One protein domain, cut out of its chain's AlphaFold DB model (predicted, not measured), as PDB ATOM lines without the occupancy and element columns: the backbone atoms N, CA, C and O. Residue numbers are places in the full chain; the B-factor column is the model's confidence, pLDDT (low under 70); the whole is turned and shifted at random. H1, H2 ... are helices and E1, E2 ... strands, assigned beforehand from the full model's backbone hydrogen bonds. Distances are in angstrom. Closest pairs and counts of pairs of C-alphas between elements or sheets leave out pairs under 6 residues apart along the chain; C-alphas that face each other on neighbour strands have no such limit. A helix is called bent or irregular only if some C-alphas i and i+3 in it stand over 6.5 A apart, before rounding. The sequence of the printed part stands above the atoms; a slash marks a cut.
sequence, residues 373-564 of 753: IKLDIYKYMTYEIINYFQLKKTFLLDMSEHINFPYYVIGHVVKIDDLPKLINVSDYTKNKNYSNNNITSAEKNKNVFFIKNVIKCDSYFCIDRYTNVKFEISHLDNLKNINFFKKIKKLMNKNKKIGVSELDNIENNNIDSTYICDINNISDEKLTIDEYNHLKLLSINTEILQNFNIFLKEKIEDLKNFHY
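Overview. This is residues 373 to 564 of the 753 residues of an uncharacterized protein of Plasmodium vinckei brucechwatti (UniProt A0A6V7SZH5). A strongly twisted sheet of four strands is built on the long bent hairpin E2 and E3, and the long helix H9 stands beyond it toward one end, side by side with H1. Two long stretches with no named element, residues 429 to 447 and 493 to 513, loop round the outside. The printed part has 192 residues with nine named helices and four named strands, in the order H1 H2 H3 H4 E1 H5 E2 E3 H6 H7 E4 H8 H9, of mixed class; the antiparallel sheet runs E1 E2 E3 E4. The whole is compact, with a radius of gyration of the C-alphas of 16.1 A and spans of 46 by 41 by 31 A.

Arrangement. Start at H1, residues 373 to 380, which touches H9, residues 542 to 560, with closest C-alphas Ile 377 and Asn 549 at 6.7 A; of H9, residues 542 to 549 alone take part. H2, residues 383 to 389, only grazes the sheet. H3, residues 393 to 399, is on the sheet at a height of 6.7 A, over none of its strands. H4, residues 405 to 409, is on the same face, over E2, residues 448 to 462. Look at E1, residues 413 to 415: N 414 and O 449 of E2 are 2.8 A apart. H5, residues 425 to 428, is on the sheet, over none of its strands. E2 and E3, residues 465 to 475, form a hairpin, with N 455 and O 470 at 2.8 A; E2 bends by 130 degrees at residue 459. H6, residues 476 to 480, and H7, residues 484 to 492, only graze the sheet. At E4, residues 514 to 517, N 473 of E3 and O 515 are 2.8 A apart. H8, residues 529 to 537, only grazes the sheet. O i to N i+4 pairs are within hydrogen-bond range throughout H2, H3, H4, H7, H8 and H9, and in 3 of 4 for H1 and 0 of 1 for H6, where 2 of 2 O i to N i+3 pairs are; H5 is too short for one.

Along the chain. Find C-alpha 373 at (-65.871, -40.942, -10.655), where H1 begins. E2 starts at C-alpha 448, (-43.319, -48.696, -3.384), and spans 20.4 A; E3 spans 26.7 A. H9 spans 27.1 A, ending at C-alpha 560, (-53.299, -33.038, 10.411).

Size, cuts and confidence. The farthest C-alphas, Asp 376 and Asn 433, are 48.2 A apart. The printed part has no cut. The links H5 to E2, H7 to E4 and E4 to H8 are long. Confidence is under 70 in 49 residues, among them 427 to 446.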
ATOM      1  N   ILE A 373     -66.345 -40.515 -11.983       84.81
ATOM      2  CA  ILE A 373     -65.871 -40.942 -10.655       84.81
ATOM      3  C   ILE A 373     -64.341 -41.071 -10.636       84.81
ATOM      4  O   ILE A 373     -63.685 -40.461  -9.791       84.81
ATOM      5  N   LYS A 374     -63.758 -41.814 -11.587       84.56
ATOM      6  CA  LYS A 374     -62.300 -41.976 -11.732       84.56
ATOM      7  C   LYS A 374     -61.608 -40.611 -11.879       84.56
ATOM      8  O   LYS A 374     -60.664 -40.328 -11.145       84.56
ATOM      9  N   LEU A 375     -62.119 -39.725 -12.742       84.94
ATOM     10  CA  LEU A 375     -61.574 -38.374 -12.944       84.94
ATOM     11  C   LEU A 375     -61.611 -37.518 -11.666       84.94
ATOM     12  O   LEU A 375     -60.603 -36.903 -11.321       84.94
ATOM     13  N   ASP A 376     -62.738 -37.474 -10.955       84.69
ATOM     14  CA  ASP A 376     -62.896 -36.636  -9.760       84.69
ATOM     15  C   ASP A 376     -62.036 -37.129  -8.582       84.69
ATOM     16  O   ASP A 376     -61.517 -36.321  -7.807       84.69
ATOM     17  N   ILE A 377     -61.773 -38.436  -8.495       85.94
ATOM     18  CA  ILE A 377     -60.771 -38.987  -7.570       85.94
ATOM     19  C   ILE A 377     -59.351 -38.594  -8.009       85.94
ATOM     20  O   ILE A 377     -58.554 -38.137  -7.188       85.94
ATOM     21  N   TYR A 378     -59.037 -38.683  -9.303       84.44
ATOM     22  CA  TYR A 378     -57.731 -38.307  -9.857       84.44
ATOM     23  C   TYR A 378     -57.413 -36.804  -9.804       84.44
ATOM     24  O   TYR A 378     -56.230 -36.457  -9.896       84.44
ATOM     25  N   LYS A 379     -58.417 -35.928  -9.633       86.56
ATOM     26  CA  LYS A 379     -58.247 -34.504  -9.277       86.56
ATOM     27  C   LYS A 379     -57.777 -34.327  -7.828       86.56
ATOM     28  O   LYS A 379     -56.978 -33.437  -7.556       86.56
ATOM     29  N   TYR A 380     -58.257 -35.166  -6.904       85.50
ATOM     30  CA  TYR A 380     -57.844 -35.137  -5.496       85.50
ATOM     31  C   TYR A 380     -56.483 -35.815  -5.275       85.50
ATOM     32  O   TYR A 380     -55.644 -35.289  -4.548       85.50
ATOM     33  N   MET A 381     -56.227 -36.948  -5.935       83.19
ATOM     34  CA  MET A 381     -54.946 -37.667  -5.892       83.19
ATOM     35  C   MET A 381     -53.867 -36.953  -6.722       83.19
ATOM     36  O   MET A 381     -53.446 -37.433  -7.777       83.19
ATOM     37  N   THR A 382     -53.433 -35.780  -6.257       86.56
ATOM     38  CA  THR A 382     -52.302 -35.045  -6.838       86.56
ATOM     39  C   THR A 382     -50.967 -35.591  -6.333       86.56
ATOM     40  O   THR A 382     -50.875 -36.164  -5.246       86.56
ATOM     41  N   TYR A 383     -49.901 -35.338  -7.093       84.44
ATOM     42  CA  TYR A 383     -48.528 -35.682  -6.713       84.44
ATOM     43  C   TYR A 383     -48.119 -35.116  -5.338       84.44
ATOM     44  O   TYR A 383     -47.430 -35.797  -4.584       84.44
ATOM     45  N   GLU A 384     -48.586 -33.914  -4.967       84.62
ATOM     46  CA  GLU A 384     -48.365 -33.338  -3.627       84.62
ATOM     47  C   GLU A 384     -49.018 -34.177  -2.517       84.62
ATOM     48  O   GLU A 384     -48.421 -34.391  -1.466       84.62
ATOM     49  N   ILE A 385     -50.250 -34.633  -2.756       85.31
ATOM     50  CA  ILE A 385     -51.081 -35.353  -1.787       85.31
ATOM     51  C   ILE A 385     -50.560 -36.777  -1.573       85.31
ATOM     52  O   ILE A 385     -50.436 -37.212  -0.429       85.31
ATOM     53  N   ILE A 386     -50.149 -37.466  -2.641       85.62
ATOM     54  CA  ILE A 386     -49.520 -38.789  -2.526       85.62
ATOM     55  C   ILE A 386     -48.132 -38.691  -1.863       85.62
ATOM     56  O   ILE A 386     -47.821 -39.511  -1.007       85.62
ATOM     57  N   ASN A 387     -47.328 -37.657  -2.151       84.75
ATOM     58  CA  ASN A 387     -46.046 -37.438  -1.458       84.75
ATOM     59  C   ASN A 387     -46.188 -37.026   0.022       84.75
ATOM     60  O   ASN A 387     -45.227 -37.155   0.771       84.75
ATOM     61  N   TYR A 388     -47.346 -36.516   0.452       83.88
ATOM     62  CA  TYR A 388     -47.643 -36.286   1.874       83.88
ATOM     63  C   TYR A 388     -48.111 -37.572   2.582       83.88
ATOM     64  O   TYR A 388     -47.884 -37.743   3.775       83.88
ATOM     65  N   PHE A 389     -48.722 -38.495   1.834       87.00
ATOM     66  CA  PHE A 389     -49.103 -39.837   2.285       87.00
ATOM     67  C   PHE A 389     -47.941 -40.858   2.237       87.00
ATOM     68  O   PHE A 389     -48.052 -41.964   2.773       87.00
ATOM     69  N   GLN A 390     -46.810 -40.490   1.626       89.81
ATOM     70  CA  GLN A 390     -45.549 -41.218   1.732       89.81
ATOM     71  C   GLN A 390     -44.873 -40.886   3.073       89.81
ATOM     72  O   GLN A 390     -44.520 -39.734   3.330       89.81
ATOM     73  N   LEU A 391     -44.627 -41.897   3.905       90.56
ATOM     74  CA  LEU A 391     -43.781 -41.756   5.088       90.56
ATOM     75  C   LEU A 391     -42.307 -41.976   4.738       90.56
ATOM     76  O   LEU A 391     -41.954 -42.756   3.854       90.56
ATOM     77  N   LYS A 392     -41.454 -41.251   5.458       90.38
ATOM     78  CA  LYS A 392     -40.008 -41.168   5.244       90.38
ATOM     79  C   LYS A 392     -39.242 -41.731   6.433       90.38
ATOM     80  O   LYS A 392     -39.745 -41.665   7.555       90.38
ATOM     81  N   LYS A 393     -38.019 -42.219   6.210       88.06
ATOM     82  CA  LYS A 393     -37.143 -42.759   7.264       88.06
ATOM     83  C   LYS A 393     -36.980 -41.789   8.434       88.06
ATOM     84  O   LYS A 393     -37.250 -42.176   9.569       88.06
ATOM     85  N   THR A 394     -36.627 -40.533   8.164       81.94
ATOM     86  CA  THR A 394     -36.523 -39.454   9.168       81.94
ATOM     87  C   THR A 394     -37.769 -39.348  10.050       81.94
ATOM     88  O   THR A 394     -37.688 -39.509  11.268       81.94
ATOM     89  N   PHE A 395     -38.945 -39.181   9.437       83.62
ATOM     90  CA  PHE A 395     -40.225 -39.096  10.148       83.62
ATOM     91  C   PHE A 395     -40.537 -40.368  10.955       83.62
ATOM     92  O   PHE A 395     -40.978 -40.287  12.100       83.62
ATOM     93  N   LEU A 396     -40.290 -41.552  10.390       86.38
ATOM     94  CA  LEU A 396     -40.514 -42.829  11.072       86.38
ATOM     95  C   LEU A 396     -39.578 -43.013  12.277       86.38
ATOM     96  O   LEU A 396     -40.003 -43.579  13.283       86.38
ATOM     97  N   LEU A 397     -38.343 -42.504  12.213       82.50
ATOM     98  CA  LEU A 397     -37.403 -42.487  13.336       82.50
ATOM     99  C   LEU A 397     -37.847 -41.529  14.443       82.50
ATOM    100  O   LEU A 397     -37.880 -41.938  15.605       82.50
ATOM    101  N   ASP A 398     -38.216 -40.294  14.100       77.00
ATOM    102  CA  ASP A 398     -38.709 -39.299  15.064       77.00
ATOM    103  C   ASP A 398     -40.000 -39.752  15.757       77.00
ATOM    104  O   ASP A 398     -40.146 -39.571  16.965       77.00
ATOM    105  N   MET A 399     -40.906 -40.405  15.027       78.94
ATOM    106  CA  MET A 399     -42.183 -40.875  15.570       78.94
ATOM    107  C   MET A 399     -42.109 -42.242  16.263       78.94
ATOM    108  O   MET A 399     -43.060 -42.604  16.952       78.94
ATOM    109  N   SER A 400     -41.015 -43.005  16.134       79.38
ATOM    110  CA  SER A 400     -40.913 -44.397  16.629       79.38
ATOM    111  C   SER A 400     -41.172 -44.586  18.136       79.38
ATOM    112  O   SER A 400     -41.545 -45.688  18.569       79.38
ATOM    113  N   GLU A 401     -41.009 -43.514  18.917       76.75
ATOM    114  CA  GLU A 401     -41.233 -43.426  20.366       76.75
ATOM    115  C   GLU A 401     -42.649 -42.917  20.745       76.75
ATOM    116  O   GLU A 401     -43.021 -42.971  21.916       76.75
ATOM    117  N   HIS A 402     -43.477 -42.474  19.786       77.94
ATOM    118  CA  HIS A 402     -44.846 -41.996  20.031       77.94
ATOM    119  C   HIS A 402     -45.787 -43.139  20.472       77.94
ATOM    120  O   HIS A 402     -45.798 -44.218  19.879       77.94
ATOM    121  N   ILE A 403     -46.659 -42.887  21.460       77.00
ATOM    122  CA  ILE A 403     -47.568 -43.898  22.046       77.00
ATOM    123  C   ILE A 403     -48.447 -44.565  20.972       77.00
ATOM    124  O   ILE A 403     -48.449 -45.785  20.832       77.00
ATOM    125  N   ASN A 404     -49.132 -43.762  20.150       83.19
ATOM    126  CA  ASN A 404     -49.973 -44.237  19.041       83.19
ATOM    127  C   ASN A 404     -49.211 -44.419  17.709       83.19
ATOM    128  O   ASN A 404     -49.792 -44.261  16.636       83.19
ATOM    129  N   PHE A 405     -47.900 -44.685  17.746       85.25
ATOM    130  CA  PHE A 405     -47.090 -44.843  16.530       85.25
ATOM    131  C   PHE A 405     -47.658 -45.881  15.537       85.25
ATOM    132  O   PHE A 405     -47.763 -45.542  14.357       85.25
ATOM    133  N   PRO A 406     -48.100 -47.092  15.952       87.56
ATOM    134  CA  PRO A 406     -48.700 -48.049  15.022       87.56
ATOM    135  C   PRO A 406     -49.975 -47.523  14.355       87.56
ATOM    136  O   PRO A 406     -50.127 -47.687  13.148       87.56
ATOM    137  N   TYR A 407     -50.861 -46.853  15.099       88.38
ATOM    138  CA  TYR A 407     -52.082 -46.259  14.545       88.38
ATOM    139  C   TYR A 407     -51.782 -45.221  13.456       88.38
ATOM    140  O   TYR A 407     -52.374 -45.277  12.378       88.38
ATOM    141  N   TYR A 408     -50.837 -44.304  13.686       86.75
ATOM    142  CA  TYR A 408     -50.488 -43.314  12.665       86.75
ATOM    143  C   TYR A 408     -49.817 -43.971  11.456       86.75
ATOM    144  O   TYR A 408     -50.257 -43.754  10.328       86.75
ATOM    145  N   VAL A 409     -48.817 -44.825  11.671       88.88
ATOM    146  CA  VAL A 409     -47.959 -45.352  10.598       88.88
ATOM    147  C   VAL A 409     -48.631 -46.425   9.732       88.88
ATOM    148  O   VAL A 409     -48.474 -46.387   8.512       88.88
ATOM    149  N   ILE A 410     -49.409 -47.349  10.309       89.88
ATOM    150  CA  ILE A 410     -50.048 -48.444   9.554       89.88
ATOM    151  C   ILE A 410     -50.975 -47.887   8.466       89.88
ATOM    152  O   ILE A 410     -51.826 -47.038   8.731       89.88
ATOM    153  N   GLY A 411     -50.827 -48.401   7.246       86.50
ATOM    154  CA  GLY A 411     -51.602 -48.045   6.060       86.50
ATOM    155  C   GLY A 411     -51.001 -46.949   5.181       86.50
ATOM    156  O   GLY A 411     -51.534 -46.716   4.102       86.50
ATOM    157  N   HIS A 412     -49.914 -46.296   5.592       90.19
ATOM    158  CA  HIS A 412     -49.200 -45.347   4.733       90.19
ATOM    159  C   HIS A 412     -48.264 -46.035   3.735       90.19
ATOM    160  O   HIS A 412     -47.915 -47.208   3.896       90.19
ATOM    161  N   VAL A 413     -47.844 -45.277   2.722       90.25
ATOM    162  CA  VAL A 413     -46.901 -45.714   1.686       90.25
ATOM    163  C   VAL A 413     -45.460 -45.423   2.104       90.25
ATOM    164  O   VAL A 413     -45.183 -44.396   2.718       90.25
ATOM    165  N   VAL A 414     -44.533 -46.301   1.731       90.75
ATOM    166  CA  VAL A 414     -43.080 -46.106   1.831       90.75
ATOM    167  C   VAL A 414     -42.407 -46.424   0.499       90.75
ATOM    168  O   VAL A 414     -42.874 -47.287  -0.248       90.75
ATOM    169  N   LYS A 415     -41.297 -45.733   0.226       90.19
ATOM    170  CA  LYS A 415     -40.341 -46.088  -0.828       90.19
ATOM    171  C   LYS A 415     -39.208 -46.899  -0.198       90.19
ATOM    172  O   LYS A 415     -38.739 -46.537   0.879       90.19
ATOM    173  N   ILE A 416     -38.802 -47.978  -0.851       89.44
ATOM    174  CA  ILE A 416     -37.728 -48.885  -0.438       89.44
ATOM    175  C   ILE A 416     -36.507 -48.644  -1.322       89.44
ATOM    176  O   ILE A 416     -36.661 -48.477  -2.529       89.44
ATOM    177  N   ASP A 417     -35.309 -48.638  -0.745       84.94
ATOM    178  CA  ASP A 417     -34.080 -48.435  -1.520       84.94
ATOM    179  C   ASP A 417     -33.594 -49.765  -2.133       84.94
ATOM    180  O   ASP A 417     -33.582 -49.911  -3.356       84.94
ATOM    181  N   ASP A 418     -33.308 -50.786  -1.314       80.75
ATOM    182  CA  ASP A 418     -32.878 -52.112  -1.783       80.75
ATOM    183  C   ASP A 418     -33.986 -53.169  -1.652       80.75
ATOM    184  O   ASP A 418     -34.190 -53.765  -0.588       80.75
ATOM    185  N   LEU A 419     -34.647 -53.489  -2.769       80.19
ATOM    186  CA  LEU A 419     -35.591 -54.614  -2.859       80.19
ATOM    187  C   LEU A 419     -35.013 -55.956  -2.338       80.19
ATOM    188  O   LEU A 419     -35.711 -56.617  -1.568       80.19
ATOM    189  N   PRO A 420     -33.759 -56.370  -2.640       78.19
ATOM    190  CA  PRO A 420     -33.231 -57.665  -2.184       78.19
ATOM    191  C   PRO A 420     -33.027 -57.788  -0.666       78.19
ATOM    192  O   PRO A 420     -32.874 -58.901  -0.170       78.19
ATOM    193  N   LYS A 421     -33.024 -56.674   0.085       79.19
ATOM    194  CA  LYS A 421     -32.933 -56.685   1.559       79.19
ATOM    195  C   LYS A 421     -34.280 -56.971   2.241       79.19
ATOM    196  O   LYS A 421     -34.326 -57.093   3.464       79.19
ATOM    197  N   LEU A 422     -35.373 -57.058   1.481       81.44
ATOM    198  CA  LEU A 422     -36.693 -57.425   1.988       81.44
ATOM    199  C   LEU A 422     -36.774 -58.937   2.219       81.44
ATOM    200  O   LEU A 422     -36.598 -59.721   1.287       81.44
ATOM    201  N   ILE A 423     -37.102 -59.351   3.443       78.50
ATOM    202  CA  ILE A 423     -37.282 -60.769   3.794       78.50
ATOM    203  C   ILE A 423     -38.768 -61.118   3.673       78.50
ATOM    204  O   ILE A 423     -39.609 -60.363   4.149       78.50
ATOM    205  N   ASN A 424     -39.120 -62.249   3.067       78.94
ATOM    206  CA  ASN A 424     -40.511 -62.719   3.017       78.94
ATOM    207  C   ASN A 424     -40.985 -63.081   4.439       78.94
ATOM    208  O   ASN A 424     -40.294 -63.827   5.138       78.94
ATOM    209  N   VAL A 425     -42.149 -62.577   4.877       74.56
ATOM    210  CA  VAL A 425     -42.699 -62.865   6.223       74.56
ATOM    211  C   VAL A 425     -42.794 -64.373   6.453       74.56
ATOM    212  O   VAL A 425     -42.391 -64.866   7.505       74.56
ATOM    213  N   SER A 426     -43.256 -65.099   5.433       70.06
ATOM    214  CA  SER A 426     -43.499 -66.539   5.508       70.06
ATOM    215  C   SER A 426     -42.224 -67.387   5.581       70.06
ATOM    216  O   SER A 426     -42.308 -68.528   6.027       70.06
ATOM    217  N   ASP A 427     -41.056 -66.848   5.213       69.75
ATOM    218  CA  ASP A 427     -39.752 -67.504   5.398       69.75
ATOM    219  C   ASP A 427     -39.084 -67.082   6.717       69.75
ATOM    220  O   ASP A 427     -38.457 -67.910   7.380       69.75
ATOM    221  N   TYR A 428     -39.275 -65.823   7.135       69.50
ATOM    222  CA  TYR A 428     -38.737 -65.275   8.386       69.50
ATOM    223  C   TYR A 428     -39.258 -66.012   9.624       69.50
ATOM    224  O   TYR A 428     -38.485 -66.289  10.538       69.50
ATOM    225  N   THR A 429     -40.546 -66.374   9.666       64.06
ATOM    226  CA  THR A 429     -41.092 -67.140  10.801       64.06
ATOM    227  C   THR A 429     -40.697 -68.616  10.772       64.06
ATOM    228  O   THR A 429     -40.544 -69.245  11.818       64.06
ATOM    229  N   LYS A 430     -40.458 -69.173   9.578       62.16
ATOM    230  CA  LYS A 430     -40.126 -70.591   9.377       62.16
ATOM    231  C   LYS A 430     -38.635 -70.904   9.588       62.16
ATOM    232  O   LYS A 430     -38.235 -72.045   9.368       62.16
ATOM    233  N   ASN A 431     -37.829 -69.925  10.026       56.66
ATOM    234  CA  ASN A 431     -36.399 -70.051  10.366       56.66
ATOM    235  C   ASN A 431     -35.547 -70.756   9.289       56.66
ATOM    236  O   ASN A 431     -34.534 -71.394   9.584       56.66
ATOM    237  N   LYS A 432     -35.942 -70.639   8.017       50.22
ATOM    238  CA  LYS A 432     -35.122 -71.109   6.899       50.22
ATOM    239  C   LYS A 432     -33.957 -70.145   6.695       50.22
ATOM    240  O   LYS A 432     -34.115 -68.939   6.870       50.22
ATOM    241  N   ASN A 433     -32.802 -70.672   6.279       45.94
ATOM    242  CA  ASN A 433     -31.690 -69.838   5.823       45.94
ATOM    243  C   ASN A 433     -32.206 -68.838   4.783       45.94
ATOM    244  O   ASN A 433     -32.891 -69.246   3.842       45.94
ATOM    245  N   TYR A 434     -31.887 -67.555   4.965       51.34
ATOM    246  CA  TYR A 434     -32.400 -66.475   4.128       51.34
ATOM    247  C   TYR A 434     -31.932 -66.635   2.677       51.34
ATOM    248  O   TYR A 434     -30.861 -66.166   2.294       51.34
ATOM    249  N   SER A 435     -32.753 -67.294   1.859       42.50
ATOM    250  CA  SER A 435     -32.655 -67.185   0.411       42.50
ATOM    251  C   SER A 435     -32.865 -65.721   0.055       42.50
ATOM    252  O   SER A 435     -33.870 -65.134   0.460       42.50
ATOM    253  N   ASN A 436     -31.953 -65.140  -0.725       43.66
ATOM    254  CA  ASN A 436     -32.238 -63.864  -1.369       43.66
ATOM    255  C   ASN A 436     -33.545 -64.022  -2.152       43.66
ATOM    256  O   ASN A 436     -33.698 -64.971  -2.928       43.66
ATOM    257  N   ASN A 437     -34.495 -63.118  -1.924       50.41
ATOM    258  CA  ASN A 437     -35.724 -63.105  -2.699       50.41
ATOM    259  C   ASN A 437     -35.363 -62.756  -4.146       50.41
ATOM    260  O   ASN A 437     -34.910 -61.643  -4.421       50.41
ATOM    261  N   ASN A 438     -35.587 -63.696  -5.069       42.62
ATOM    262  CA  ASN A 438     -35.490 -63.468  -6.512       42.62
ATOM    263  C   ASN A 438     -36.686 -62.629  -6.993       42.62
ATOM    264  O   ASN A 438     -37.501 -63.081  -7.794       42.62
ATOM    265  N   ILE A 439     -36.778 -61.398  -6.481       51.78
ATOM    266  CA  ILE A 439     -37.661 -60.350  -6.991       51.78
ATOM    267  C   ILE A 439     -37.270 -60.144  -8.451       51.78
ATOM    268  O   ILE A 439     -36.113 -59.850  -8.773       51.78
ATOM    269  N   THR A 440     -38.215 -60.408  -9.342       44.12
ATOM    270  CA  THR A 440     -37.932 -60.591 -10.762       44.12
ATOM    271  C   THR A 440     -37.514 -59.274 -11.408       44.12
ATOM    272  O   THR A 440     -37.837 -58.180 -10.942       44.12
ATOM    273  N   SER A 441     -36.786 -59.343 -12.524       40.62
ATOM    274  CA  SER A 441     -36.296 -58.145 -13.218       40.62
ATOM    275  C   SER A 441     -37.411 -57.201 -13.698       40.62
ATOM    276  O   SER A 441     -37.130 -56.023 -13.906       40.62
ATOM    277  N   ALA A 442     -38.655 -57.683 -13.805       42.88
ATOM    278  CA  ALA A 442     -39.844 -56.890 -14.118       42.88
ATOM    279  C   ALA A 442     -40.395 -56.077 -12.923       42.88
ATOM    280  O   ALA A 442     -41.102 -55.090 -13.121       42.88
ATOM    281  N   GLU A 443     -40.071 -56.452 -11.682       50.44
ATOM    282  CA  GLU A 443     -40.572 -55.800 -10.460       50.44
ATOM    283  C   GLU A 443     -39.707 -54.607 -10.013       50.44
ATOM    284  O   GLU A 443     -40.127 -53.815  -9.171       50.44
ATOM    285  N   LYS A 444     -38.538 -54.411 -10.640       46.81
ATOM    286  CA  LYS A 444     -37.573 -53.325 -10.359       46.81
ATOM    287  C   LYS A 444     -38.130 -51.898 -10.486       46.81
ATOM    288  O   LYS A 444     -37.493 -50.962 -10.022       46.81
ATOM    289  N   ASN A 445     -39.306 -51.732 -11.091       49.06
ATOM    290  CA  ASN A 445     -39.984 -50.441 -11.242       49.06
ATOM    291  C   ASN A 445     -41.025 -50.175 -10.128       49.06
ATOM    292  O   ASN A 445     -41.809 -49.232 -10.238       49.06
ATOM    293  N   LYS A 446     -41.082 -51.011  -9.079       64.69
ATOM    294  CA  LYS A 446     -42.074 -50.935  -7.993       64.69
ATOM    295  C   LYS A 446     -41.435 -50.931  -6.598       64.69
ATOM    296  O   LYS A 446     -41.785 -51.727  -5.733       64.69
ATOM    297  N   ASN A 447     -40.563 -49.966  -6.326       80.44
ATOM    298  CA  ASN A 447     -39.960 -49.758  -4.999       80.44
ATOM    299  C   ASN A 447     -40.955 -49.247  -3.926       80.44
ATOM    300  O   ASN A 447     -40.545 -48.693  -2.909       80.44
ATOM    301  N   VAL A 448     -42.266 -49.402  -4.124       85.38
ATOM    302  CA  VAL A 448     -43.319 -48.696  -3.384       85.38
ATOM    303  C   VAL A 448     -44.266 -49.696  -2.720       85.38
ATOM    304  O   VAL A 448     -44.839 -50.566  -3.375       85.38
ATOM    305  N   PHE A 449     -44.430 -49.570  -1.404       87.44
ATOM    306  CA  PHE A 449     -45.128 -50.543  -0.557       87.44
ATOM    307  C   PHE A 449     -46.003 -49.841   0.486       87.44
ATOM    308  O   PHE A 449     -45.752 -48.692   0.844       87.44
ATOM    309  N   PHE A 450     -47.006 -50.538   1.022       88.19
ATOM    310  CA  PHE A 450     -47.786 -50.086   2.179       88.19
ATOM    311  C   PHE A 450     -47.249 -50.699   3.472       88.19
ATOM    312  O   PHE A 450     -46.912 -51.879   3.497       88.19
ATOM    313  N   ILE A 451     -47.250 -49.956   4.580       90.25
ATOM    314  CA  ILE A 451     -46.983 -50.538   5.905       90.25
ATOM    315  C   ILE A 451     -48.244 -51.261   6.400       90.25
ATOM    316  O   ILE A 451     -49.272 -50.631   6.648       90.25
ATOM    317  N   LYS A 452     -48.165 -52.582   6.581       87.00
ATOM    318  CA  LYS A 452     -49.256 -53.442   7.069       87.00
ATOM    319  C   LYS A 452     -49.274 -53.542   8.598       87.00
ATOM    320  O   LYS A 452     -50.345 -53.416   9.187       87.00
ATOM    321  N   ASN A 453     -48.115 -53.722   9.236       87.00
ATOM    322  CA  ASN A 453     -47.960 -53.781  10.697       87.00
ATOM    323  C   ASN A 453     -46.614 -53.198  11.163       87.00
ATOM    324  O   ASN A 453     -45.659 -53.079  10.395       87.00
ATOM    325  N   VAL A 454     -46.529 -52.883  12.458       88.56
ATOM    326  CA  VAL A 454     -45.291 -52.474  13.141       88.56
ATOM    327  C   VAL A 454     -44.810 -53.617  14.032       88.56
ATOM    328  O   VAL A 454     -45.501 -53.987  14.980       88.56
ATOM    329  N   ILE A 455     -43.628 -54.159  13.751       86.62
ATOM    330  CA  ILE A 455     -43.025 -55.291  14.466       86.62
ATOM    331  C   ILE A 455     -42.107 -54.753  15.570       86.62
ATOM    332  O   ILE A 455     -41.274 -53.881  15.316       86.62
ATOM    333  N   LYS A 456     -42.233 -55.270  16.796       84.94
ATOM    334  CA  LYS A 456     -41.286 -55.042  17.896       84.94
ATOM    335  C   LYS A 456     -40.111 -56.012  17.763       84.94
ATOM    336  O   LYS A 456     -40.319 -57.221  17.696       84.94
ATOM    337  N   CYS A 457     -38.893 -55.486  17.829       76.94
ATOM    338  CA  CYS A 457     -37.664 -56.275  17.929       76.94
ATOM    339  C   CYS A 457     -36.892 -55.897  19.196       76.94
ATOM    340  O   CYS A 457     -36.866 -54.727  19.589       76.94
ATOM    341  N   ASP A 458     -36.247 -56.874  19.831       60.09
ATOM    342  CA  ASP A 458     -35.487 -56.652  21.059       60.09
ATOM    343  C   ASP A 458     -34.093 -56.092  20.734       60.09
ATOM    344  O   ASP A 458     -33.110 -56.810  20.577       60.09
ATOM    345  N   SER A 459     -34.066 -54.760  20.628       56.00
ATOM    346  CA  SER A 459     -32.990 -53.893  20.124       56.00
ATOM    347  C   SER A 459     -32.710 -54.015  18.618       56.00
ATOM    348  O   SER A 459     -32.428 -55.082  18.081       56.00
ATOM    349  N   TYR A 460     -32.795 -52.882  17.917       60.09
ATOM    350  CA  TYR A 460     -32.425 -52.747  16.511       60.09
ATOM    351  C   TYR A 460     -31.658 -51.435  16.305       60.09
ATOM    352  O   TYR A 460     -32.118 -50.361  16.702       60.09
ATOM    353  N   PHE A 461     -30.482 -51.504  15.684       53.00
ATOM    354  CA  PHE A 461     -29.683 -50.316  15.395       53.00
ATOM    355  C   PHE A 461     -30.016 -49.771  14.000       53.00
ATOM    356  O   PHE A 461     -29.540 -50.284  12.985       53.00
ATOM    357  N   CYS A 462     -30.827 -48.710  13.941       57.78
ATOM    358  CA  CYS A 462     -30.824 -47.840  12.769       57.78
ATOM    359  C   CYS A 462     -29.516 -47.041  12.791       57.78
ATOM    360  O   CYS A 462     -29.081 -46.648  13.872       57.78
ATOM    361  N   ILE A 463     -28.912 -46.783  11.626       57.12
ATOM    362  CA  ILE A 463     -27.591 -46.126  11.519       57.12
ATOM    363  C   ILE A 463     -27.546 -44.814  12.322       57.12
ATOM    364  O   ILE A 463     -26.537 -44.495  12.945       57.12
ATOM    365  N   ASP A 464     -28.671 -44.099  12.358       56.12
ATOM    366  CA  ASP A 464     -28.802 -42.791  12.996       56.12
ATOM    367  C   ASP A 464     -29.223 -42.866  14.481       56.12
ATOM    368  O   ASP A 464     -28.946 -41.937  15.241       56.12
ATOM    369  N   ARG A 465     -29.943 -43.925  14.908       63.12
ATOM    370  CA  ARG A 465     -30.534 -44.067  16.263       63.12
ATOM    371  C   ARG A 465     -30.855 -45.525  16.637       63.12
ATOM    372  O   ARG A 465     -31.406 -46.280  15.840       63.12
ATOM    373  N   TYR A 466     -30.690 -45.877  17.917       63.44
ATOM    374  CA  TYR A 466     -31.279 -47.100  18.488       63.44
ATOM    375  C   TYR A 466     -32.813 -47.042  18.499       63.44
ATOM    376  O   TYR A 466     -33.396 -46.219  19.218       63.44
ATOM    377  N   THR A 467     -33.453 -47.974  17.795       67.31
ATOM    378  CA  THR A 467     -34.904 -48.206  17.830       67.31
ATOM    379  C   THR A 467     -35.219 -49.655  18.235       67.31
ATOM    380  O   THR A 467     -34.341 -50.443  18.591       67.31
ATOM    381  N   ASN A 468     -36.503 -50.009  18.263       71.62
ATOM    382  CA  ASN A 468     -36.985 -51.360  18.572       71.62
ATOM    383  C   ASN A 468     -38.069 -51.811  17.582       71.62
ATOM    384  O   ASN A 468     -39.009 -52.515  17.956       71.62
ATOM    385  N   VAL A 469     -37.968 -51.338  16.335       83.62
ATOM    386  CA  VAL A 469     -39.027 -51.410  15.323       83.62
ATOM    387  C   VAL A 469     -38.491 -51.913  13.984       83.62
ATOM    388  O   VAL A 469     -37.522 -51.370  13.456       83.62
ATOM    389  N   LYS A 470     -39.209 -52.879  13.408       88.44
ATOM    390  CA  LYS A 470     -39.227 -53.207  11.973       88.44
ATOM    391  C   LYS A 470     -40.663 -53.068  11.451       88.44
ATOM    392  O   LYS A 470     -41.597 -52.920  12.244       88.44
ATOM    393  N   PHE A 471     -40.871 -53.129  10.143       89.19
ATOM    394  CA  PHE A 471     -42.208 -53.071   9.545       89.19
ATOM    395  C   PHE A 471     -42.545 -54.353   8.800       89.19
ATOM    396  O   PHE A 471     -41.705 -54.900   8.094       89.19
ATOM    397  N   GLU A 472     -43.796 -54.788   8.908       88.44
ATOM    398  CA  GLU A 472     -44.392 -55.655   7.898       88.44
ATOM    399  C   GLU A 472     -44.929 -54.751   6.784       88.44
ATOM    400  O   GLU A 472     -45.751 -53.869   7.054       88.44
ATOM    401  N   ILE A 473     -44.483 -54.957   5.547       88.94
ATOM    402  CA  ILE A 473     -44.913 -54.199   4.372       88.94
ATOM    403  C   ILE A 473     -45.610 -55.104   3.351       88.94
ATOM    404  O   ILE A 473     -45.243 -56.264   3.164       88.94
ATOM    405  N   SER A 474     -46.629 -54.573   2.682       85.56
ATOM    406  CA  SER A 474     -47.374 -55.219   1.600       85.56
ATOM    407  C   SER A 474     -47.111 -54.517   0.273       85.56
ATOM    408  O   SER A 474     -47.120 -53.287   0.190       85.56
ATOM    409  N   HIS A 475     -46.896 -55.298  -0.783       81.00
ATOM    410  CA  HIS A 475     -46.681 -54.753  -2.120       81.00
ATOM    411  C   HIS A 475     -47.977 -54.169  -2.718       81.00
ATOM    412  O   HIS A 475     -49.084 -54.598  -2.381       81.00
ATOM    413  N   LEU A 476     -47.833 -53.195  -3.625       74.94
ATOM    414  CA  LEU A 476     -48.930 -52.486  -4.298       74.94
ATOM    415  C   LEU A 476     -49.952 -53.412  -4.976       74.94
ATOM    416  O   LEU A 476     -51.142 -53.105  -4.976       74.94
ATOM    417  N   ASP A 477     -49.527 -54.558  -5.514       71.25
ATOM    418  CA  ASP A 477     -50.436 -55.506  -6.176       71.25
ATOM    419  C   ASP A 477     -51.492 -56.117  -5.232       71.25
ATOM    420  O   ASP A 477     -52.558 -56.527  -5.698       71.25
ATOM    421  N   ASN A 478     -51.271 -56.093  -3.911       72.56
ATOM    422  CA  ASN A 478     -52.259 -56.542  -2.924       72.56
ATOM    423  C   ASN A 478     -53.497 -55.616  -2.859       72.56
ATOM    424  O   ASN A 478     -54.530 -56.013  -2.315       72.56
ATOM    425  N   LEU A 479     -53.443 -54.409  -3.451       71.06
ATOM    426  CA  LEU A 479     -54.604 -53.517  -3.592       71.06
ATOM    427  C   LEU A 479     -55.758 -54.132  -4.393       71.06
ATOM    428  O   LEU A 479     -56.892 -53.688  -4.241       71.06
ATOM    429  N   LYS A 480     -55.504 -55.169  -5.206       71.00
ATOM    430  CA  LYS A 480     -56.540 -55.920  -5.946       71.00
ATOM    431  C   LYS A 480     -57.601 -56.539  -5.018       71.00
ATOM    432  O   LYS A 480     -58.707 -56.841  -5.456       71.00
ATOM    433  N   ASN A 481     -57.285 -56.709  -3.733       75.12
ATOM    434  CA  ASN A 481     -58.191 -57.226  -2.715       75.12
ATOM    435  C   ASN A 481     -59.092 -56.104  -2.153       75.12
ATOM    436  O   ASN A 481     -58.648 -55.297  -1.341       75.12
ATOM    437  N   ILE A 482     -60.385 -56.091  -2.507       75.38
ATOM    438  CA  ILE A 482     -61.390 -55.110  -2.023       75.38
ATOM    439  C   ILE A 482     -61.411 -54.983  -0.484       75.38
ATOM    440  O   ILE A 482     -61.700 -53.922   0.074       75.38
ATOM    441  N   ASN A 483     -61.068 -56.052   0.241       80.31
ATOM    442  CA  ASN A 483     -61.047 -56.049   1.702       80.31
ATOM    443  C   ASN A 483     -59.708 -55.580   2.311       80.31
ATOM    444  O   ASN A 483     -59.619 -55.488   3.535       80.31
ATOM    445  N   PHE A 484     -58.695 -55.230   1.511       81.75
ATOM    446  CA  PHE A 484     -57.365 -54.785   1.960       81.75
ATOM    447  C   PHE A 484     -57.430 -53.609   2.945       81.75
ATOM    448  O   PHE A 484     -56.985 -53.734   4.086       81.75
ATOM    449  N   PHE A 485     -58.079 -52.500   2.573       82.38
ATOM    450  CA  PHE A 485     -58.227 -51.342   3.465       82.38
ATOM    451  C   PHE A 485     -59.060 -51.662   4.715       82.38
ATOM    452  O   PHE A 485     -58.775 -51.153   5.798       82.38
ATOM    453  N   LYS A 486     -60.034 -52.580   4.616       83.88
ATOM    454  CA  LYS A 486     -60.821 -53.064   5.764       83.88
ATOM    455  C   LYS A 486     -59.967 -53.921   6.719       83.88
ATOM    456  O   LYS A 486     -60.162 -53.837   7.931       83.88
ATOM    457  N   LYS A 487     -58.996 -54.700   6.212       83.94
ATOM    458  CA  LYS A 487     -57.970 -55.393   7.021       83.94
ATOM    459  C   LYS A 487     -57.030 -54.378   7.687       83.94
ATOM    460  O   LYS A 487     -56.884 -54.407   8.907       83.94
ATOM    461  N   ILE A 488     -56.456 -53.447   6.919       85.44
ATOM    462  CA  ILE A 488     -55.518 -52.428   7.425       85.44
ATOM    463  C   ILE A 488     -56.162 -51.554   8.503       85.44
ATOM    464  O   ILE A 488     -55.581 -51.399   9.571       85.44
ATOM    465  N   LYS A 489     -57.391 -51.061   8.307       86.25
ATOM    466  CA  LYS A 489     -58.097 -50.244   9.311       86.25
ATOM    467  C   LYS A 489     -58.365 -51.009  10.617       86.25
ATOM    468  O   LYS A 489     -58.307 -50.421  11.694       86.25
ATOM    469  N   LYS A 490     -58.572 -52.333  10.556       85.75
ATOM    470  CA  LYS A 490     -58.645 -53.198  11.753       85.75
ATOM    471  C   LYS A 490     -57.291 -53.360  12.456       85.75
ATOM    472  O   LYS A 490     -57.277 -53.435  13.679       85.75
ATOM    473  N   LEU A 491     -56.174 -53.421  11.726       84.56
ATOM    474  CA  LEU A 491     -54.822 -53.490  12.308       84.56
ATOM    475  C   LEU A 491     -54.415 -52.146  12.932       84.56
ATOM    476  O   LEU A 491     -54.014 -52.098  14.091       84.56
ATOM    477  N   MET A 492     -54.639 -51.051  12.205       86.06
ATOM    478  CA  MET A 492     -54.472 -49.665  12.647       86.06
ATOM    479  C   MET A 492     -55.174 -49.406  13.989       86.06
ATOM    480  O   MET A 492     -54.541 -48.966  14.947       86.06
ATOM    481  N   ASN A 493     -56.456 -49.775  14.096       85.69
ATOM    482  CA  ASN A 493     -57.257 -49.582  15.308       85.69
ATOM    483  C   ASN A 493     -56.836 -50.468  16.500       85.69
ATOM    484  O   ASN A 493     -57.234 -50.171  17.623       85.69
ATOM    485  N   LYS A 494     -56.024 -51.522  16.304       85.44
ATOM    486  CA  LYS A 494     -55.399 -52.255  17.426       85.44
ATOM    487  C   LYS A 494     -54.254 -51.468  18.069       85.44
ATOM    488  O   LYS A 494     -53.910 -51.762  19.208       85.44
ATOM    489  N   ASN A 495     -53.643 -50.526  17.341       83.62
ATOM    490  CA  ASN A 495     -52.562 -49.647  17.805       83.62
ATOM    491  C   ASN A 495     -51.400 -50.377  18.532       83.62
ATOM    492  O   ASN A 495     -50.797 -49.851  19.465       83.62
ATOM    493  N   LYS A 496     -51.089 -51.615  18.125       84.94
ATOM    494  CA  LYS A 496     -50.139 -52.502  18.814       84.94
ATOM    495  C   LYS A 496     -48.873 -52.707  17.977       84.94
ATOM    496  O   LYS A 496     -48.969 -52.988  16.786       84.94
ATOM    497  N   LYS A 497     -47.692 -52.635  18.610       84.25
ATOM    498  CA  LYS A 497     -46.448 -53.195  18.050       84.25
ATOM    499  C   LYS A 497     -46.480 -54.720  18.259       84.25
ATOM    500  O   LYS A 497     -46.516 -55.161  19.407       84.25
ATOM    501  N   ILE A 498     -46.531 -55.508  17.187       83.81
ATOM    502  CA  ILE A 498     -46.658 -56.978  17.247       83.81
ATOM    503  C   ILE A 498     -45.302 -57.653  17.498       83.81
ATOM    504  O   ILE A 498     -44.273 -57.147  17.056       83.81
ATOM    505  N   GLY A 499     -45.280 -58.782  18.209       78.38
ATOM    506  CA  GLY A 499     -44.085 -59.633  18.289       78.38
ATOM    507  C   GLY A 499     -43.858 -60.425  16.995       78.38
ATOM    508  O   GLY A 499     -44.786 -60.606  16.212       78.38
ATOM    509  N   VAL A 500     -42.644 -60.947  16.786       73.19
ATOM    510  CA  VAL A 500     -42.337 -61.815  15.628       73.19
ATOM    511  C   VAL A 500     -43.251 -63.049  15.592       73.19
ATOM    512  O   VAL A 500     -43.818 -63.356  14.552       73.19
ATOM    513  N   SER A 501     -43.497 -63.682  16.740       66.00
ATOM    514  CA  SER A 501     -44.415 -64.824  16.895       66.00
ATOM    515  C   SER A 501     -45.908 -64.489  16.719       66.00
ATOM    516  O   SER A 501     -46.757 -65.380  16.749       66.00
ATOM    517  N   GLU A 502     -46.265 -63.215  16.531       70.44
ATOM    518  CA  GLU A 502     -47.628 -62.807  16.170       70.44
ATOM    519  C   GLU A 502     -47.827 -62.692  14.648       70.44
ATOM    520  O   GLU A 502     -48.965 -62.517  14.214       70.44
ATOM    521  N   LEU A 503     -46.764 -62.827  13.839       69.50
ATOM    522  CA  LEU A 503     -46.844 -62.824  12.373       69.50
ATOM    523  C   LEU A 503     -47.530 -64.094  11.838       69.50
ATOM    524  O   LEU A 503     -48.443 -63.985  11.023       69.50
ATOM    525  N   ASP A 504     -47.167 -65.279  12.348       53.38
ATOM    526  CA  ASP A 504     -47.736 -66.568  11.909       53.38
ATOM    527  C   ASP A 504     -49.259 -66.632  12.061       53.38
ATOM    528  O   ASP A 504     -49.966 -67.139  11.198       53.38
ATOM    529  N   ASN A 505     -49.797 -66.031  13.125       51.38
ATOM    530  CA  ASN A 505     -51.238 -65.995  13.395       51.38
ATOM    531  C   ASN A 505     -52.033 -65.092  12.422       51.38
ATOM    532  O   ASN A 505     -53.244 -64.920  12.577       51.38
ATOM    533  N   ILE A 506     -51.366 -64.504  11.421       55.25
ATOM    534  CA  ILE A 506     -51.962 -63.752  10.308       55.25
ATOM    535  C   ILE A 506     -51.959 -64.596   9.008       55.25
ATOM    536  O   ILE A 506     -52.720 -64.287   8.084       55.25
ATOM    537  N   GLU A 507     -51.194 -65.700   8.934       48.19
ATOM    538  CA  GLU A 507     -51.229 -66.672   7.826       48.19
ATOM    539  C   GLU A 507     -52.521 -67.509   7.864       48.19
ATOM    540  O   GLU A 507     -52.591 -68.590   8.439       48.19
ATOM    541  N   ASN A 508     -53.586 -67.002   7.236       42.41
ATOM    542  CA  ASN A 508     -54.770 -67.810   6.901       42.41
ATOM    543  C   ASN A 508     -55.508 -67.318   5.637       42.41
ATOM    544  O   ASN A 508     -56.696 -67.565   5.456       42.41
ATOM    545  N   ASN A 509     -54.838 -66.534   4.785       45.38
ATOM    546  CA  ASN A 509     -55.354 -66.014   3.511       45.38
ATOM    547  C   ASN A 509     -54.164 -65.799   2.551       45.38
ATOM    548  O   ASN A 509     -53.600 -64.703   2.501       45.38
ATOM    549  N   ASN A 510     -53.782 -66.840   1.805       45.62
ATOM    550  CA  ASN A 510     -52.556 -66.912   0.988       45.62
ATOM    551  C   ASN A 510     -52.640 -66.100  -0.327       45.62
ATOM    552  O   ASN A 510     -52.472 -66.646  -1.412       45.62
ATOM    553  N   ILE A 511     -52.967 -64.809  -0.230       52.94
ATOM    554  CA  ILE A 511     -53.223 -63.913  -1.375       52.94
ATOM    555  C   ILE A 511     -52.384 -62.626  -1.290       52.94
ATOM    556  O   ILE A 511     -51.954 -62.099  -2.312       52.94
ATOM    557  N   ASP A 512     -52.131 -62.114  -0.081       61.22
ATOM    558  CA  ASP A 512     -51.490 -60.811   0.117       61.22
ATOM    559  C   ASP A 512     -49.969 -60.982   0.375       61.22
ATOM    560  O   ASP A 512     -49.550 -61.242   1.506       61.22
ATOM    561  N   SER A 513     -49.128 -60.813  -0.655       69.00
ATOM    562  CA  SER A 513     -47.655 -60.932  -0.545       69.00
ATOM    563  C   SER A 513     -47.056 -59.900   0.425       69.00
ATOM    564  O   SER A 513     -47.335 -58.700   0.318       69.00
ATOM    565  N   THR A 514     -46.273 -60.344   1.415       80.19
ATOM    566  CA  THR A 514     -45.790 -59.470   2.502       80.19
ATOM    567  C   THR A 514     -44.356 -59.754   2.923       80.19
ATOM    568  O   THR A 514     -43.908 -60.898   2.984       80.19
ATOM    569  N   TYR A 515     -43.646 -58.673   3.233       84.56
ATOM    570  CA  TYR A 515     -42.218 -58.663   3.520       84.56
ATOM    571  C   TYR A 515     -41.932 -57.945   4.837       84.56
ATOM    572  O   TYR A 515     -42.692 -57.077   5.265       84.56
ATOM    573  N   ILE A 516     -40.810 -58.269   5.466       86.19
ATOM    574  CA  ILE A 516     -40.266 -57.545   6.608       86.19
ATOM    575  C   ILE A 516     -39.223 -56.560   6.096       86.19
ATOM    576  O   ILE A 516     -38.314 -56.925   5.348       86.19
ATOM    577  N   CYS A 517     -39.372 -55.307   6.515       86.69
ATOM    578  CA  CYS A 517     -38.504 -54.203   6.151       86.69
ATOM    579  C   CYS A 517     -37.900 -53.535   7.384       86.69
ATOM    580  O   CYS A 517     -38.583 -53.207   8.359       86.69
ATOM    581  N   ASP A 518     -36.606 -53.268   7.282       85.19
ATOM    582  CA  ASP A 518     -35.833 -52.500   8.242       85.19
ATOM    583  C   ASP A 518     -35.974 -50.998   7.983       85.19
ATOM    584  O   ASP A 518     -36.072 -50.571   6.834       85.19
ATOM    585  N   ILE A 519     -35.919 -50.174   9.038       86.50
ATOM    586  CA  ILE A 519     -35.985 -48.706   8.896       86.50
ATOM    587  C   ILE A 519     -34.818 -48.176   8.041       86.50
ATOM    588  O   ILE A 519     -34.991 -47.221   7.293       86.50
ATOM    589  N   ASN A 520     -33.651 -48.830   8.091       83.44
ATOM    590  CA  ASN A 520     -32.494 -48.500   7.247       83.44
ATOM    591  C   ASN A 520     -32.730 -48.694   5.734       83.44
ATOM    592  O   ASN A 520     -31.908 -48.217   4.962       83.44
ATOM    593  N   ASN A 521     -33.787 -49.402   5.317       85.94
ATOM    594  CA  ASN A 521     -34.090 -49.694   3.909       85.94
ATOM    595  C   ASN A 521     -35.255 -48.852   3.351       85.94
ATOM    596  O   ASN A 521     -35.733 -49.112   2.248       85.94
ATOM    597  N   ILE A 522     -35.757 -47.892   4.136       88.12
ATOM    598  CA  ILE A 522     -36.797 -46.949   3.720       88.12
ATOM    599  C   ILE A 522     -36.128 -45.654   3.273       88.12
ATOM    600  O   ILE A 522     -35.285 -45.107   3.983       88.12
ATOM    601  N   SER A 523     -36.583 -45.132   2.141       86.69
ATOM    602  CA  SER A 523     -36.040 -43.925   1.537       86.69
ATOM    603  C   SER A 523     -36.566 -42.646   2.198       86.69
ATOM    604  O   SER A 523     -37.749 -42.529   2.539       86.69
ATOM    605  N   ASP A 524     -35.705 -41.633   2.304       85.44
ATOM    606  CA  ASP A 524     -36.110 -40.236   2.523       85.44
ATOM    607  C   ASP A 524     -36.391 -39.497   1.200       85.44
ATOM    608  O   ASP A 524     -36.783 -38.324   1.219       85.44
ATOM    609  N   GLU A 525     -36.231 -40.139   0.039       87.19
ATOM    610  CA  GLU A 525     -36.584 -39.546  -1.253       87.19
ATOM    611  C   GLU A 525     -38.098 -39.310  -1.407       87.19
ATOM    612  O   GLU A 525     -38.921 -39.716  -0.585       87.19
ATOM    613  N   LYS A 526     -38.479 -38.595  -2.467       87.69
ATOM    614  CA  LYS A 526     -39.871 -38.528  -2.933       87.69
ATOM    615  C   LYS A 526     -40.145 -39.668  -3.909       87.69
ATOM    616  O   LYS A 526     -39.222 -40.140  -4.572       87.69
ATOM    617  N   LEU A 527     -41.416 -40.037  -4.056       85.75
ATOM    618  CA  LEU A 527     -41.853 -40.819  -5.212       85.75
ATOM    619  C   LEU A 527     -41.555 -40.044  -6.501       85.75
ATOM    620  O   LEU A 527     -41.830 -38.845  -6.585       85.75
ATOM    621  N   THR A 528     -41.032 -40.733  -7.507       85.75
ATOM    622  CA  THR A 528     -40.906 -40.232  -8.879       85.75
ATOM    623  C   THR A 528     -42.281 -40.012  -9.521       85.75
ATOM    624  O   THR A 528     -43.320 -40.435  -9.003       85.75
ATOM    625  N   ILE A 529     -42.302 -39.338 -10.675       83.00
ATOM    626  CA  ILE A 529     -43.532 -39.137 -11.454       83.00
ATOM    627  C   ILE A 529     -44.117 -40.492 -11.887       83.00
ATOM    628  O   ILE A 529     -45.332 -40.667 -11.825       83.00
ATOM    629  N   ASP A 530     -43.269 -41.461 -12.236       80.81
ATOM    630  CA  ASP A 530     -43.696 -42.781 -12.701       80.81
ATOM    631  C   ASP A 530     -44.178 -43.684 -11.560       80.81
ATOM    632  O   ASP A 530     -45.216 -44.325 -11.701       80.81
ATOM    633  N   GLU A 531     -43.533 -43.652 -10.387       83.06
ATOM    634  CA  GLU A 531     -44.044 -44.308  -9.169       83.06
ATOM    635  C   GLU A 531     -45.418 -43.746  -8.755       83.06
ATOM    636  O   GLU A 531     -46.334 -44.503  -8.422       83.06
ATOM    637  N   TYR A 532     -45.601 -42.422  -8.822       83.19
ATOM    638  CA  TYR A 532     -46.896 -41.773  -8.577       83.19
ATOM    639  C   TYR A 532     -47.945 -42.143  -9.637       83.19
ATOM    640  O   TYR A 532     -49.088 -42.442  -9.283       83.19
ATOM    641  N   ASN A 533     -47.578 -42.157 -10.922       79.81
ATOM    642  CA  ASN A 533     -48.473 -42.567 -12.003       79.81
ATOM    643  C   ASN A 533     -48.868 -44.042 -11.857       79.81
ATOM    644  O   ASN A 533     -50.041 -44.366 -12.017       79.81
ATOM    645  N   HIS A 534     -47.939 -44.925 -11.480       76.88
ATOM    646  CA  HIS A 534     -48.245 -46.324 -11.200       76.88
ATOM    647  C   HIS A 534     -49.238 -46.445 -10.038       76.88
ATOM    648  O   HIS A 534     -50.297 -47.046 -10.204       76.88
ATOM    649  N   LEU A 535     -48.968 -45.783  -8.906       76.44
ATOM    650  CA  LEU A 535     -49.866 -45.763  -7.745       76.44
ATOM    651  C   LEU A 535     -51.273 -45.243  -8.095       76.44
ATOM    652  O   LEU A 535     -52.267 -45.751  -7.579       76.44
ATOM    653  N   LYS A 536     -51.363 -44.273  -9.010       74.81
ATOM    654  CA  LYS A 536     -52.614 -43.712  -9.539       74.81
ATOM    655  C   LYS A 536     -53.358 -44.643 -10.508       74.81
ATOM    656  O   LYS A 536     -54.580 -44.564 -10.587       74.81
ATOM    657  N   LEU A 537     -52.649 -45.500 -11.243       69.06
ATOM    658  CA  LEU A 537     -53.198 -46.368 -12.297       69.06
ATOM    659  C   LEU A 537     -53.557 -47.792 -11.828       69.06
ATOM    660  O   LEU A 537     -54.197 -48.525 -12.578       69.06
ATOM    661  N   LEU A 538     -53.203 -48.188 -10.600       63.34
ATOM    662  CA  LEU A 538     -53.442 -49.542 -10.058       63.34
ATOM    663  C   LEU A 538     -54.917 -49.983 -10.000       63.34
ATOM    664  O   LEU A 538     -55.202 -51.174  -9.866       63.34
ATOM    665  N   SER A 539     -55.867 -49.052 -10.068       54.72
ATOM    666  CA  SER A 539     -57.292 -49.327  -9.889       54.72
ATOM    667  C   SER A 539     -58.049 -49.500 -11.209       54.72
ATOM    668  O   SER A 539     -58.698 -48.574 -11.703       54.72
ATOM    669  N   ILE A 540     -58.032 -50.726 -11.737       57.47
ATOM    670  CA  ILE A 540     -58.944 -51.165 -12.808       57.47
ATOM    671  C   ILE A 540     -60.407 -51.045 -12.319       57.47
ATOM    672  O   ILE A 540     -61.251 -50.425 -12.973       57.47
ATOM    673  N   ASN A 541     -60.673 -51.562 -11.113       72.44
ATOM    674  CA  ASN A 541     -61.967 -51.513 -10.426       72.44
ATOM    675  C   ASN A 541     -62.193 -50.149  -9.727       72.44
ATOM    676  O   ASN A 541     -61.357 -49.691  -8.940       72.44
ATOM    677  N   THR A 542     -63.345 -49.522  -9.988       79.38
ATOM    678  CA  THR A 542     -63.817 -48.266  -9.375       79.38
ATOM    679  C   THR A 542     -64.003 -48.339  -7.862       79.38
ATOM    680  O   THR A 542     -63.639 -47.387  -7.169       79.38
ATOM    681  N   GLU A 543     -64.521 -49.444  -7.327       81.88
ATOM    682  CA  GLU A 543     -64.760 -49.628  -5.890       81.88
ATOM    683  C   GLU A 543     -63.440 -49.581  -5.104       81.88
ATOM    684  O   GLU A 543     -63.354 -48.972  -4.038       81.88
ATOM    685  N   ILE A 544     -62.374 -50.171  -5.651       80.00
ATOM    686  CA  ILE A 544     -61.038 -50.165  -5.034       80.00
ATOM    687  C   ILE A 544     -60.478 -48.734  -4.995       80.00
ATOM    688  O   ILE A 544     -59.956 -48.310  -3.961       80.00
ATOM    689  N   LEU A 545     -60.657 -47.957  -6.070       82.88
ATOM    690  CA  LEU A 545     -60.254 -46.547  -6.120       82.88
ATOM    691  C   LEU A 545     -61.043 -45.676  -5.128       82.88
ATOM    692  O   LEU A 545     -60.463 -44.817  -4.464       82.88
ATOM    693  N   GLN A 546     -62.354 -45.902  -4.998       85.25
ATOM    694  CA  GLN A 546     -63.194 -45.211  -4.017       85.25
ATOM    695  C   GLN A 546     -62.762 -45.534  -2.582       85.25
ATOM    696  O   GLN A 546     -62.526 -44.611  -1.800       85.25
ATOM    697  N   ASN A 547     -62.589 -46.819  -2.252       85.75
ATOM    698  CA  ASN A 547     -62.109 -47.265  -0.941       85.75
ATOM    699  C   ASN A 547     -60.732 -46.656  -0.610       85.75
ATOM    700  O   ASN A 547     -60.544 -46.146   0.497       85.75
ATOM    701  N   PHE A 548     -59.796 -46.631  -1.567       85.56
ATOM    702  CA  PHE A 548     -58.486 -46.001  -1.372       85.56
ATOM    703  C   PHE A 548     -58.593 -44.481  -1.179       85.56
ATOM    704  O   PHE A 548     -57.965 -43.939  -0.279       85.56
ATOM    705  N   ASN A 549     -59.420 -43.779  -1.961       86.81
ATOM    706  CA  ASN A 549     -59.625 -42.332  -1.823       86.81
ATOM    707  C   ASN A 549     -60.247 -41.938  -0.475       86.81
ATOM    708  O   ASN A 549     -59.873 -40.917   0.098       86.81
ATOM    709  N   ILE A 550     -61.184 -42.739   0.041       87.94
ATOM    710  CA  ILE A 550     -61.754 -42.543   1.380       87.94
ATOM    711  C   ILE A 550     -60.659 -42.742   2.435       87.94
ATOM    712  O   ILE A 550     -60.432 -41.848   3.245       87.94
ATOM    713  N   PHE A 551     -59.921 -43.852   2.369       87.81
ATOM    714  CA  PHE A 551     -58.839 -44.156   3.310       87.81
ATOM    715  C   PHE A 551     -57.709 -43.108   3.289       87.81
ATOM    716  O   PHE A 551     -57.218 -42.700   4.338       87.81
ATOM    717  N   LEU A 552     -57.337 -42.618   2.103       88.75
ATOM    718  CA  LEU A 552     -56.364 -41.542   1.903       88.75
ATOM    719  C   LEU A 552     -56.826 -40.235   2.566       88.75
ATOM    720  O   LEU A 552     -56.034 -39.578   3.236       88.75
ATOM    721  N   LYS A 553     -58.105 -39.869   2.415       88.56
ATOM    722  CA  LYS A 553     -58.685 -38.679   3.061       88.56
ATOM    723  C   LYS A 553     -58.698 -38.804   4.581       88.56
ATOM    724  O   LYS A 553     -58.287 -37.862   5.247       88.56
ATOM    725  N   GLU A 554     -59.115 -39.956   5.109       88.38
ATOM    726  CA  GLU A 554     -59.068 -40.243   6.550       88.38
ATOM    727  C   GLU A 554     -57.640 -40.097   7.087       88.38
ATOM    728  O   GLU A 554     -57.404 -39.293   7.983       88.38
ATOM    729  N   LYS A 555     -56.661 -40.769   6.468       87.12
ATOM    730  CA  LYS A 555     -55.258 -40.728   6.903       87.12
ATOM    731  C   LYS A 555     -54.612 -39.347   6.828       87.12
ATOM    732  O   LYS A 555     -53.818 -38.999   7.698       87.12
ATOM    733  N   ILE A 556     -54.956 -38.547   5.823       83.19
ATOM    734  CA  ILE A 556     -54.483 -37.162   5.721       83.19
ATOM    735  C   ILE A 556     -55.093 -36.290   6.827       83.19
ATOM    736  O   ILE A 556     -54.412 -35.397   7.330       83.19
ATOM    737  N   GLU A 557     -56.335 -36.543   7.245       83.38
ATOM    738  CA  GLU A 557     -56.936 -35.844   8.385       83.38
ATOM    739  C   GLU A 557     -56.356 -36.323   9.726       83.38
ATOM    740  O   GLU A 557     -56.058 -35.490  10.580       83.38
ATOM    741  N   ASP A 558     -56.088 -37.622   9.889       81.44
ATOM    742  CA  ASP A 558     -55.380 -38.174  11.055       81.44
ATOM    743  C   ASP A 558     -53.986 -37.537  11.218       81.44
ATOM    744  O   ASP A 558     -53.590 -37.192  12.332       81.44
ATOM    745  N   LEU A 559     -53.255 -37.327  10.113       74.12
ATOM    746  CA  LEU A 559     -51.944 -36.661  10.103       74.12
ATOM    747  C   LEU A 559     -52.007 -35.144  10.357       74.12
ATOM    748  O   LEU A 559     -51.055 -34.598  10.910       74.12
ATOM    749  N   LYS A 560     -53.096 -34.448  10.006       73.81
ATOM    750  CA  LYS A 560     -53.299 -33.038  10.411       73.81
ATOM    751  C   LYS A 560     -53.669 -32.910  11.884       73.81
ATOM    752  O   LYS A 560     -53.267 -31.955  12.538       73.81
ATOM    753  N   ASN A 561     -54.461 -33.854  12.388       72.94
ATOM    754  CA  ASN A 561     -54.871 -33.908  13.787       72.94
ATOM    755  C   ASN A 561     -53.770 -34.481  14.697       72.94
ATOM    756  O   ASN A 561     -53.931 -34.480  15.917       72.94
ATOM    757  N   PHE A 562     -52.636 -34.911  14.133       67.75
ATOM    758  CA  PHE A 562     -51.451 -35.319  14.874       67.75
ATOM    759  C   PHE A 562     -50.898 -34.169  15.730       67.75
ATOM    760  O   PHE A 562     -50.296 -33.223  15.224       67.75
ATOM    761  N   HIS A 563     -51.062 -34.290  17.045       64.56
ATOM    762  CA  HIS A 563     -50.467 -33.406  18.039       64.56
ATOM    763  C   HIS A 563     -49.971 -34.262  19.207       64.56
ATOM    764  O   HIS A 563     -50.732 -35.065  19.749       64.56
ATOM    765  N   TYR A 564     -48.723 -34.064  19.637       62.56
ATOM    766  CA  TYR A 564     -48.322 -34.507  20.971       62.56
ATOM    767  C   TYR A 564     -49.057 -33.638  21.998       62.56
ATOM    768  O   TYR A 564     -48.971 -32.411  21.943       62.56
TER     769      TYR A 564